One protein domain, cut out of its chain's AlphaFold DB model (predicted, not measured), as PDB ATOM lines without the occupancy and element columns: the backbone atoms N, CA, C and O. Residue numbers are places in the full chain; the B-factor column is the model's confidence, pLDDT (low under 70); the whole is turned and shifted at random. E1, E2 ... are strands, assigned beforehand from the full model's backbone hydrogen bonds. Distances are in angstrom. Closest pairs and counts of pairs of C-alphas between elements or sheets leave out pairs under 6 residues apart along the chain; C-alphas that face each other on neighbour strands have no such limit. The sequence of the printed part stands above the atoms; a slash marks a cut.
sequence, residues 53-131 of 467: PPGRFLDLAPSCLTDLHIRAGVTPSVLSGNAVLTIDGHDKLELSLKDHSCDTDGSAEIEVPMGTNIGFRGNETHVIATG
ATOM      1  N   PRO A  53     195.113 218.182 143.505       52.56
ATOM      2  CA  PRO A  53     193.877 218.785 143.003       52.56
ATOM      3  C   PRO A  53     193.179 219.553 144.133       52.56
ATOM      4  O   PRO A  53     193.331 219.149 145.290       52.56
ATOM      5  N   PRO A  54     192.450 220.652 143.836       60.25
ATOM      6  CA  PRO A  54     191.807 221.458 144.866       60.25
ATOM      7  C   PRO A  54     191.025 220.534 145.794       60.25
ATOM      8  O   PRO A  54     190.109 219.833 145.363       60.25
ATOM      9  N   GLY A  55     191.476 220.460 147.047       70.50
ATOM     10  CA  GLY A  55     190.899 219.556 148.025       70.50
ATOM     11  C   GLY A  55     189.415 219.851 148.181       70.50
ATOM     12  O   GLY A  55     189.001 221.016 148.135       70.50
ATOM     13  N   ARG A  56     188.610 218.799 148.368       89.62
ATOM     14  CA  ARG A  56     187.181 218.961 148.658       89.62
ATOM     15  C   ARG A  56     186.990 219.889 149.856       89.62
ATOM     16  O   ARG A  56     187.865 219.984 150.707       89.62
ATOM     17  N   PHE A  57     185.864 220.571 149.932       93.88
ATOM     18  CA  PHE A  57     185.519 221.481 151.011       93.88
ATOM     19  C   PHE A  57     184.412 220.873 151.867       93.88
ATOM     20  O   PHE A  57     183.325 220.603 151.360       93.88
ATOM     21  N   LEU A  58     184.681 220.667 153.152       94.75
ATOM     22  CA  LEU A  58     183.696 220.288 154.157       94.75
ATOM     23  C   LEU A  58     183.245 221.541 154.913       94.75
ATOM     24  O   LEU A  58     184.041 222.151 155.622       94.75
ATOM     25  N   ASP A  59     181.974 221.913 154.778       92.00
ATOM     26  CA  ASP A  59     181.377 223.001 155.565       92.00
ATOM     27  C   ASP A  59     180.761 222.443 156.854       92.00
ATOM     28  O   ASP A  59     179.764 221.719 156.813       92.00
ATOM     29  N   LEU A  60     181.344 222.786 158.001       91.69
ATOM     30  CA  LEU A  60     180.814 222.444 159.317       91.69
ATOM     31  C   LEU A  60     179.796 223.502 159.732       91.69
ATOM     32  O   LEU A  60     180.123 224.531 160.335       91.69
ATOM     33  N   ALA A  61     178.541 223.234 159.381       86.44
ATOM     34  CA  ALA A  61     177.403 223.994 159.867       86.44
ATOM     35  C   ALA A  61     177.282 223.898 161.400       86.44
ATOM     36  O   ALA A  61     177.700 222.897 161.988       86.44
ATOM     37  N   PRO A  62     176.650 224.890 162.054       84.19
ATOM     38  CA  PRO A  62     176.243 224.743 163.441       84.19
ATOM     39  C   PRO A  62     175.426 223.464 163.619       84.19
ATOM     40  O   PRO A  62     174.523 223.167 162.836       84.19
ATOM     41  N   SER A  63     175.774 222.707 164.648       85.50
ATOM     42  CA  SER A  63     175.226 221.387 164.925       85.50
ATOM     43  C   SER A  63     175.115 221.238 166.434       85.50
ATOM     44  O   SER A  63     175.837 221.918 167.163       85.50
ATOM     45  N   CYS A  64     174.231 220.357 166.884       88.25
ATOM     46  CA  CYS A  64     174.121 219.974 168.288       88.25
ATOM     47  C   CYS A  64     174.945 218.729 168.628       88.25
ATOM     48  O   CYS A  64     174.655 218.048 169.607       88.25
ATOM     49  N   LEU A  65     175.954 218.403 167.813       90.94
ATOM     50  CA  LEU A  65     176.927 217.394 168.205       90.94
ATOM     51  C   LEU A  65     177.736 217.911 169.396       90.94
ATOM     52  O   LEU A  65     178.177 219.061 169.382       90.94
ATOM     53  N   THR A  66     177.968 217.058 170.386       92.62
ATOM     54  CA  THR A  66     178.963 217.317 171.431       92.62
ATOM     55  C   THR A  66     180.359 217.137 170.864       92.62
ATOM     56  O   THR A  66     181.206 218.002 171.051       92.62
ATOM     57  N   ASP A  67     180.560 216.071 170.084       94.38
ATOM     58  CA  ASP A  67     181.862 215.669 169.562       94.38
ATOM     59  C   ASP A  67     181.782 215.325 168.074       94.38
ATOM     60  O   ASP A  67     180.929 214.550 167.627       94.38
ATOM     61  N   LEU A  68     182.716 215.860 167.293       95.75
ATOM     62  CA  LEU A  68     182.900 215.505 165.893       95.75
ATOM     63  C   LEU A  68     184.356 215.120 165.650       95.75
ATOM     64  O   LEU A  68     185.243 215.971 165.662       95.75
ATOM     65  N   HIS A  69     184.592 213.845 165.355       97.31
ATOM     66  CA  HIS A  69     185.904 213.356 164.949       97.31
ATOM     67  C   HIS A  69     185.977 213.227 163.427       97.31
ATOM     68  O   HIS A  69     185.250 212.458 162.802       97.31
ATOM     69  N   ILE A  70     186.865 214.001 162.817       97.19
ATOM     70  CA  ILE A  70     187.155 214.014 161.389       97.19
ATOM     71  C   ILE A  70     188.485 213.298 161.171       97.19
ATOM     72  O   ILE A  70     189.510 213.642 161.763       97.19
ATOM     73  N   ARG A  71     188.489 212.295 160.301       97.31
ATOM     74  CA  ARG A  71     189.677 211.510 159.970       97.31
ATOM     75  C   ARG A  71     190.006 211.669 158.500       97.31
ATOM     76  O   ARG A  71     189.151 211.462 157.643       97.31
ATOM     77  N   ALA A  72     191.245 212.030 158.195       94.94
ATOM     78  CA  ALA A  72     191.718 212.017 156.822       94.94
ATOM     79  C   ALA A  72     191.878 210.563 156.342       94.94
ATOM     80  O   ALA A  72     192.526 209.744 156.993       94.94
ATOM     81  N   GLY A  73     191.312 210.260 155.184       92.88
ATOM     82  CA  GLY A  73     191.343 208.956 154.543       92.88
ATOM     83  C   GLY A  73     191.199 209.080 153.032       92.88
ATOM     84  O   GLY A  73     191.590 210.089 152.440       92.88
ATOM     85  N   VAL A  74     190.678 208.042 152.382       89.81
ATOM     86  CA  VAL A  74     190.614 207.992 150.907       89.81
ATOM     87  C   VAL A  74     189.211 208.305 150.415       89.81
ATOM     88  O   VAL A  74     189.034 209.046 149.446       89.81
ATOM     89  N   THR A  75     188.202 207.749 151.083       89.50
ATOM     90  CA  THR A  75     186.808 207.837 150.648       89.50
ATOM     91  C   THR A  75     185.966 208.517 151.712       89.50
ATOM     92  O   THR A  75     185.979 208.070 152.857       89.50
ATOM     93  N   PRO A  76     185.192 209.558 151.355       94.12
ATOM     94  CA  PRO A  76     184.321 210.206 152.319       94.12
ATOM     95  C   PRO A  76     183.267 209.214 152.811       94.12
ATOM     96  O   PRO A  76     182.531 208.637 152.005       94.12
ATOM     97  N   SER A  77     183.187 209.006 154.118       95.81
ATOM     98  CA  SER A  77     182.188 208.122 154.713       95.81
ATOM     99  C   SER A  77     181.908 208.503 156.159       95.81
ATOM    100  O   SER A  77     182.715 209.155 156.813       95.81
ATOM    101  N   VAL A  78     180.742 208.110 156.663       96.25
ATOM    102  CA  VAL A  78     180.454 208.186 158.096       96.25
ATOM    103  C   VAL A  78     180.893 206.866 158.712       96.25
ATOM    104  O   VAL A  78     180.389 205.815 158.318       96.25
ATOM    105  N   LEU A  79     181.822 206.923 159.664       95.62
ATOM    106  CA  LEU A  79     182.328 205.748 160.366       95.62
ATOM    107  C   LEU A  79     181.389 205.363 161.511       95.62
ATOM    108  O   LEU A  79     181.059 204.188 161.681       95.62
ATOM    109  N   SER A  80     180.907 206.352 162.268       94.69
ATOM    110  CA  SER A  80     179.975 206.134 163.375       94.69
ATOM    111  C   SER A  80     179.169 207.396 163.730       94.69
ATOM    112  O   SER A  80     179.474 208.502 163.284       94.69
ATOM    113  N   GLY A  81     178.104 207.224 164.521       91.56
ATOM    114  CA  GLY A  81     177.387 208.334 165.161       91.56
ATOM    115  C   GLY A  81     176.251 208.997 164.367       91.56
ATOM    116  O   GLY A  81     175.744 208.464 163.365       91.56
ATOM    117  N   ASN A  82     175.803 210.153 164.872       88.06
ATOM    118  CA  ASN A  82     174.644 210.916 164.386       88.06
ATOM    119  C   ASN A  82     175.010 211.847 163.216       88.06
ATOM    120  O   ASN A  82     174.797 213.053 163.268       88.06
ATOM    121  N   ALA A  83     175.563 211.283 162.145       92.12
ATOM    122  CA  ALA A  83     175.932 212.036 160.952       92.12
ATOM    123  C   ALA A  83     175.519 211.328 159.661       92.12
ATOM    124  O   ALA A  83     175.485 210.098 159.571       92.12
ATOM    125  N   VAL A  84     175.248 212.131 158.643       92.56
ATOM    126  CA  VAL A  84     175.111 211.772 157.238       92.56
ATOM    127  C   VAL A  84     176.055 212.688 156.476       92.56
ATOM    128  O   VAL A  84     175.975 213.905 156.602       92.56
ATOM    129  N   LEU A  85     176.955 212.097 155.698       94.00
ATOM    130  CA  LEU A  85     177.880 212.836 154.853       94.00
ATOM    131  C   LEU A  85     177.410 212.714 153.405       94.00
ATOM    132  O   LEU A  85     177.406 211.617 152.841       94.00
ATOM    133  N   THR A  86     176.995 213.826 152.811       93.00
ATOM    134  CA  THR A  86     176.595 213.899 151.405       93.00
ATOM    135  C   THR A  86     177.686 214.578 150.589       93.00
ATOM    136  O   THR A  86     178.381 215.483 151.046       93.00
ATOM    137  N   ILE A  87     177.867 214.103 149.359       91.38
ATOM    138  CA  ILE A  87     178.771 214.723 148.394       91.38
ATOM    139  C   ILE A  87     177.906 215.615 147.503       91.38
ATOM    140  O   ILE A  87     177.065 215.112 146.758       91.38
ATOM    141  N   ASP A  88     178.102 216.925 147.607       88.19
ATOM    142  CA  ASP A  88     177.413 217.939 146.812       88.19
ATOM    143  C   ASP A  88     178.323 218.354 145.642       88.19
ATOM    144  O   ASP A  88     179.294 219.100 145.789       88.19
ATOM    145  N   GLY A  89     178.065 217.797 144.459       85.12
ATOM    146  CA  GLY A  89     178.905 218.015 143.278       85.12
ATOM    147  C   GLY A  89     180.265 217.307 143.356       85.12
ATOM    148  O   GLY A  89     180.378 216.197 143.871       85.12
ATOM    149  N   HIS A  90     181.304 217.913 142.774       79.38
ATOM    150  CA  HIS A  90     182.644 217.304 142.714       79.38
ATOM    151  C   HIS A  90     183.513 217.622 143.937       79.38
ATOM    152  O   HIS A  90     184.323 216.784 144.354       79.38
ATOM    153  N   ASP A  91     183.286 218.794 144.536       87.69
ATOM    154  CA  ASP A  91     184.262 219.425 145.421       87.69
ATOM    155  C   ASP A  91     183.702 219.777 146.800       87.69
ATOM    156  O   ASP A  91     184.452 220.284 147.623       87.69
ATOM    157  N   LYS A  92     182.423 219.521 147.097       92.38
ATOM    158  CA  LYS A  92     181.823 219.881 148.388       92.38
ATOM    159  C   LYS A  92     181.314 218.648 149.131       92.38
ATOM    160  O   LYS A  92     180.687 217.759 148.558       92.38
ATOM    161  N   LEU A  93     181.620 218.599 150.419       93.81
ATOM    162  CA  LEU A  93     181.100 217.643 151.381       93.81
ATOM    163  C   LEU A  93     180.181 218.399 152.336       93.81
ATOM    164  O   LEU A  93     180.542 219.458 152.852       93.81
ATOM    165  N   GLU A  94     178.995 217.857 152.560       93.00
ATOM    166  CA  GLU A  94     178.011 218.423 153.468       93.00
ATOM    167  C   GLU A  94     177.708 217.415 154.574       93.00
ATOM    168  O   GLU A  94     177.381 216.254 154.321       93.00
ATOM    169  N   LEU A  95     177.876 217.865 155.816       92.19
ATOM    170  CA  LEU A  95     177.573 217.090 157.008       92.19
ATOM    171  C   LEU A  95     176.176 217.476 157.495       92.19
ATOM    172  O   LEU A  95     175.925 218.630 157.829       92.19
ATOM    173  N   SER A  96     175.274 216.505 157.547       90.81
ATOM    174  CA  SER A  96     173.935 216.634 158.129       90.81
ATOM    175  C   SER A  96     173.779 215.658 159.292       90.81
ATOM    176  O   SER A  96     174.447 214.629 159.328       90.81
ATOM    177  N   LEU A  97     172.888 215.940 160.240       90.12
ATOM    178  CA  LEU A  97     172.589 215.008 161.332       90.12
ATOM    179  C   LEU A  97     171.504 214.014 160.896       90.12
ATOM    180  O   LEU A  97     170.622 214.362 160.107       90.12
ATOM    181  N   LYS A  98     171.548 212.770 161.392       87.25
ATOM    182  CA  LYS A  98     170.452 211.804 161.164       87.25
ATOM    183  C   LYS A  98     169.209 212.232 161.939       87.25
ATOM    184  O   LYS A  98     168.104 212.163 161.409       87.25
ATOM    185  N   ASP A  99     169.413 212.692 163.169       83.50
ATOM    186  CA  ASP A  99     168.388 213.277 164.022       83.50
ATOM    187  C   ASP A  99     168.700 214.751 164.312       83.50
ATOM    188  O   ASP A  99     169.802 215.087 164.744       83.50
ATOM    189  N   HIS A 100     167.711 215.608 164.056       83.12
ATOM    190  CA  HIS A 100     167.766 217.059 164.245       83.12
ATOM    191  C   HIS A 100     167.151 217.497 165.582       83.12
ATOM    192  O   HIS A 100     167.110 218.693 165.858       83.12
ATOM    193  N   SER A 101     166.629 216.556 166.377       79.00
ATOM    194  CA  SER A 101     165.946 216.839 167.642       79.00
ATOM    195  C   SER A 101     166.845 217.543 168.658       79.00
ATOM    196  O   SER A 101     166.348 218.321 169.462       79.00
ATOM    197  N   CYS A 102     168.165 217.318 168.595       78.69
ATOM    198  CA  CYS A 102     169.147 217.836 169.555       78.69
ATOM    199  C   CYS A 102     168.825 217.484 171.019       78.69
ATOM    200  O   CYS A 102     169.377 218.084 171.936       78.69
ATOM    201  N   ASP A 103     167.961 216.489 171.232       77.06
ATOM    202  CA  ASP A 103     167.514 216.042 172.551       77.06
ATOM    203  C   ASP A 103     168.494 215.042 173.188       77.06
ATOM    204  O   ASP A 103     168.341 214.650 174.345       77.06
ATOM    205  N   THR A 104     169.500 214.600 172.430       65.94
ATOM    206  CA  THR A 104     170.547 213.687 172.892       65.94
ATOM    207  C   THR A 104     171.913 214.208 172.480       65.94
ATOM    208  O   THR A 104     172.079 214.676 171.351       65.94
ATOM    209  N   ASP A 105     172.881 214.098 173.391       66.62
ATOM    210  CA  ASP A 105     174.291 214.367 173.124       66.62
ATOM    211  C   ASP A 105     174.759 213.466 171.974       66.62
ATOM    212  O   ASP A 105     174.884 212.244 172.109       66.62
ATOM    213  N   GLY A 106     174.927 214.065 170.797       82.88
ATOM    214  CA  GLY A 106     175.319 213.352 169.593       82.88
ATOM    215  C   GLY A 106     176.820 213.438 169.382       82.88
ATOM    216  O   GLY A 106     177.365 214.532 169.307       82.88
ATOM    217  N   SER A 107     177.482 212.303 169.190       92.81
ATOM    218  CA  SER A 107     178.825 212.268 168.611       92.81
ATOM    219  C   SER A 107     178.781 211.728 167.186       92.81
ATOM    220  O   SER A 107     177.858 210.995 166.800       92.81
ATOM    221  N   ALA A 108     179.764 212.110 166.378       95.00
ATOM    222  CA  ALA A 108     179.953 211.566 165.043       95.00
ATOM    223  C   ALA A 108     181.433 211.386 164.718       95.00
ATOM    224  O   ALA A 108     182.262 212.227 165.050       95.00
ATOM    225  N   GLU A 109     181.743 210.304 164.010       97.12
ATOM    226  CA  GLU A 109     183.058 210.073 163.425       97.12
ATOM    227  C   GLU A 109     182.900 209.952 161.910       97.12
ATOM    228  O   GLU A 109     182.121 209.129 161.412       97.12
ATOM    229  N   ILE A 110     183.630 210.781 161.171       96.88
ATOM    230  CA  ILE A 110     183.600 210.817 159.711       96.88
ATOM    231  C   ILE A 110     185.005 210.673 159.140       96.88
ATOM    232  O   ILE A 110     185.982 211.169 159.695       96.88
ATOM    233  N   GLU A 111     185.092 210.028 157.986       97.06
ATOM    234  CA  GLU A 111     186.281 210.007 157.148       97.06
ATOM    235  C   GLU A 111     186.092 210.985 155.985       97.06
ATOM    236  O   GLU A 111     185.029 211.019 155.361       97.06
ATOM    237  N   VAL A 112     187.119 211.771 155.671       96.00
ATOM    238  CA  VAL A 112     187.166 212.682 154.518       96.00
ATOM    239  C   VAL A 112     188.461 212.483 153.735       96.00
ATOM    240  O   VAL A 112     189.467 212.110 154.329       96.00
ATOM    241  N   PRO A 113     188.498 212.745 152.417       94.69
ATOM    242  CA  PRO A 113     189.735 212.665 151.648       94.69
ATOM    243  C   PRO A 113     190.866 213.509 152.251       94.69
ATOM    244  O   PRO A 113     190.629 214.622 152.729       94.69
ATOM    245  N   MET A 114     192.104 213.023 152.189       92.50
ATOM    246  CA  MET A 114     193.275 213.825 152.565       92.50
ATOM    247  C   MET A 114     193.312 215.147 151.782       92.50
ATOM    248  O   MET A 114     192.933 215.203 150.611       92.50
ATOM    249  N   GLY A 115     193.753 216.222 152.437       93.00
ATOM    250  CA  GLY A 115     193.761 217.564 151.851       93.00
ATOM    251  C   GLY A 115     192.382 218.230 151.760       93.00
ATOM    252  O   GLY A 115     192.282 219.311 151.186       93.00
ATOM    253  N   THR A 116     191.324 217.632 152.325       95.31
ATOM    254  CA  THR A 116     190.007 218.283 152.432       95.31
ATOM    255  C   THR A 116     190.133 219.585 153.226       95.31
ATOM    256  O   THR A 116     190.656 219.600 154.339       95.31
ATOM    257  N   ASN A 117     189.666 220.681 152.638       95.56
ATOM    258  CA  ASN A 117     189.521 221.980 153.278       95.56
ATOM    259  C   ASN A 117     188.323 221.944 154.233       95.56
ATOM    260  O   ASN A 117     187.288 221.378 153.885       95.56
ATOM    261  N   ILE A 118     188.423 222.583 155.393       95.06
ATOM    262  CA  ILE A 118     187.345 222.605 156.387       95.06
ATOM    263  C   ILE A 118     186.931 224.048 156.674       95.06
ATOM    264  O   ILE A 118     187.760 224.917 156.965       95.06
ATOM    265  N   GLY A 119     185.630 224.301 156.573       94.25
ATOM    266  CA  GLY A 119     184.976 225.540 156.970       94.25
ATOM    267  C   GLY A 119     184.324 225.399 158.339       94.25
ATOM    268  O   GLY A 119     183.482 224.529 158.513       94.25
ATOM    269  N   PHE A 120     184.663 226.259 159.295       92.00
ATOM    270  CA  PHE A 120     184.003 226.340 160.597       92.00
ATOM    271  C   PHE A 120     182.976 227.468 160.611       92.00
ATOM    272  O   PHE A 120     183.295 228.618 160.290       92.00
ATOM    273  N   ARG A 121     181.754 227.164 161.054       89.75
ATOM    274  CA  ARG A 121     180.704 228.170 161.279       89.75
ATOM    275  C   ARG A 121     180.272 228.300 162.741       89.75
ATOM    276  O   ARG A 121     179.140 228.701 162.977       89.75
ATOM    277  N   GLY A 122     181.182 228.015 163.676       75.88
ATOM    278  CA  GLY A 122     181.059 228.248 165.120       75.88
ATOM    279  C   GLY A 122     179.867 227.568 165.803       75.88
ATOM    280  O   GLY A 122     178.714 227.921 165.578       75.88
ATOM    281  N   ASN A 123     180.139 226.632 166.709       79.19
ATOM    282  CA  ASN A 123     179.137 226.019 167.583       79.19
ATOM    283  C   ASN A 123     179.771 225.580 168.920       79.19
ATOM    284  O   ASN A 123     180.872 226.010 169.277       79.19
ATOM    285  N   GLU A 124     179.051 224.752 169.670       88.75
ATOM    286  CA  GLU A 124     179.504 224.165 170.937       88.75
ATOM    287  C   GLU A 124     180.169 222.787 170.750       88.75
ATOM    288  O   GLU A 124     180.574 222.174 171.728       88.75
ATOM    289  N   THR A 125     180.304 222.306 169.508       91.75
ATOM    290  CA  THR A 125     180.884 220.994 169.199       91.75
ATOM    291  C   THR A 125     182.392 221.014 169.386       91.75
ATOM    292  O   THR A 125     183.086 221.834 168.783       91.75
ATOM    293  N   HIS A 126     182.896 220.058 170.156       94.94
ATOM    294  CA  HIS A 126     184.307 219.726 170.222       94.94
ATOM    295  C   HIS A 126     184.716 218.993 168.933       94.94
ATOM    296  O   HIS A 126     184.192 217.922 168.613       94.94
ATOM    297  N   VAL A 127     185.612 219.584 168.142       95.81
ATOM    298  CA  VAL A 127     186.031 219.040 166.843       95.81
ATOM    299  C   VAL A 127     187.451 218.512 166.938       95.81
ATOM    300  O   VAL A 127     188.381 219.282 167.138       95.81
ATOM    301  N   ILE A 128     187.631 217.220 166.686       97.25
ATOM    302  CA  ILE A 128     188.947 216.589 166.575       97.25
ATOM    303  C   ILE A 128     189.174 216.253 165.108       97.25
ATOM    304  O   ILE A 128     188.352 215.583 164.492       97.25
ATOM    305  N   ALA A 129     190.283 216.685 164.526       96.69
ATOM    306  CA  ALA A 129     190.594 216.477 163.123       96.69
ATOM    307  C   ALA A 129     191.996 215.864 162.983       96.69
ATOM    308  O   ALA A 129     193.008 216.492 163.288       96.69
ATOM    309  N   THR A 130     192.057 214.612 162.531       97.19
ATOM    310  CA  THR A 130     193.291 213.805 162.468       97.19
ATOM    311  C   THR A 130     193.713 213.520 161.030       97.19
ATOM    312  O   THR A 130     192.876 213.376 160.135       97.19
ATOM    313  N   GLY A 131     195.023 213.410 160.812       94.31
ATOM    314  CA  GLY A 131     195.655 213.280 159.503       94.31
ATOM    315  C   GLY A 131     195.889 214.614 158.780       94.31
ATOM    316  O   GLY A 131     195.793 215.690 159.361       94.31
TER     317      GLY A 131
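AT A GLANCE: This is residues 53 to 131 of the 467 residues of the protein "DUF2807 domain-containing protein" of Gluconobacter thailandicus (UniProt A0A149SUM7). This is a sandwich of two four-stranded sheets, E3 E6 E2 E8 and E4 E5 E1 E7, face to face, with strands running nearly in line. Residues 53 to 56 before E1 and the link from E5 to E6 reach towards opposite ends of the long axis, and the chain changes sheet at five of its links. The printed part has 79 residues, no named helix and eight strands in the order E1 to E8, and its class is all strand. Both sheets are mixed, each with one antiparallel pair at an edge and two parallel pairs. The whole is compact, with a radius of gyration of the C-alphas of 11.7 A, and elongated, with spans of 39 by 23 by 21 A.

IN THESE COORDINATES: In one sheet, E2 is residues 65 to 73, 21.6 A from first to last C-alpha, starting at (176.927, 217.394, 168.205). E6 is residues 106 to 113, 23.0 A long, E8 is residues 126 to 131, 16.9 A long, and E3 is residues 77 to 81. E8 ends at C-alpha 131 (195.655, 213.280, 159.503). In the other sheet, E1 is residues 57 to 60, starting at (185.519, 221.481, 151.011), E4 is residues 84 to 88, E5 is residues 92 to 96 and E7 is residues 117 to 121.

HOW THE PARTS SIT: The first sheet runs E3, E6, E2, E8, with edge strands E3 and E8. E2 and E6 are parallel at 19 degrees, with N 73 and O 112 2.7 A apart, within hydrogen-bond range. E2 and E8 are parallel at 8 degrees, with N 70 and O 128 at 2.7 A. E3 and E6 are antiparallel at 166 degrees, with N 79 and O 109 at 2.8 A. The second sheet runs E4, E5, E1, E7. E4 and E5 form a hairpin, antiparallel at 152 degrees, with N 84 and O 96 at 2.7 A. E5 and E1 are parallel at 23 degrees, with N 93 and O 57 at 2.8 A. E1 and E7 are parallel at 23 degrees, with N 58 and O 117 at 2.8 A. In the sandwich, two sheets face to face, the facing parts are 10.8 A centre to centre and the strands of the one stand at 14 degrees to those of the other. Between the sheets, the closest C-alphas of E3 and E4 are those of Val 78 and Leu 85, 6.2 A apart.

THE WHOLE: The C-alphas farthest apart are those of Pro 53 and Asp 103, 39.7 A. The printed part has no cut. The link from E5 to E6, nine residues, is short, and the other links are tight. The mean pLDDT of the printed part is 89.5, with residues 53 to 54 and 104 to 105 under 70.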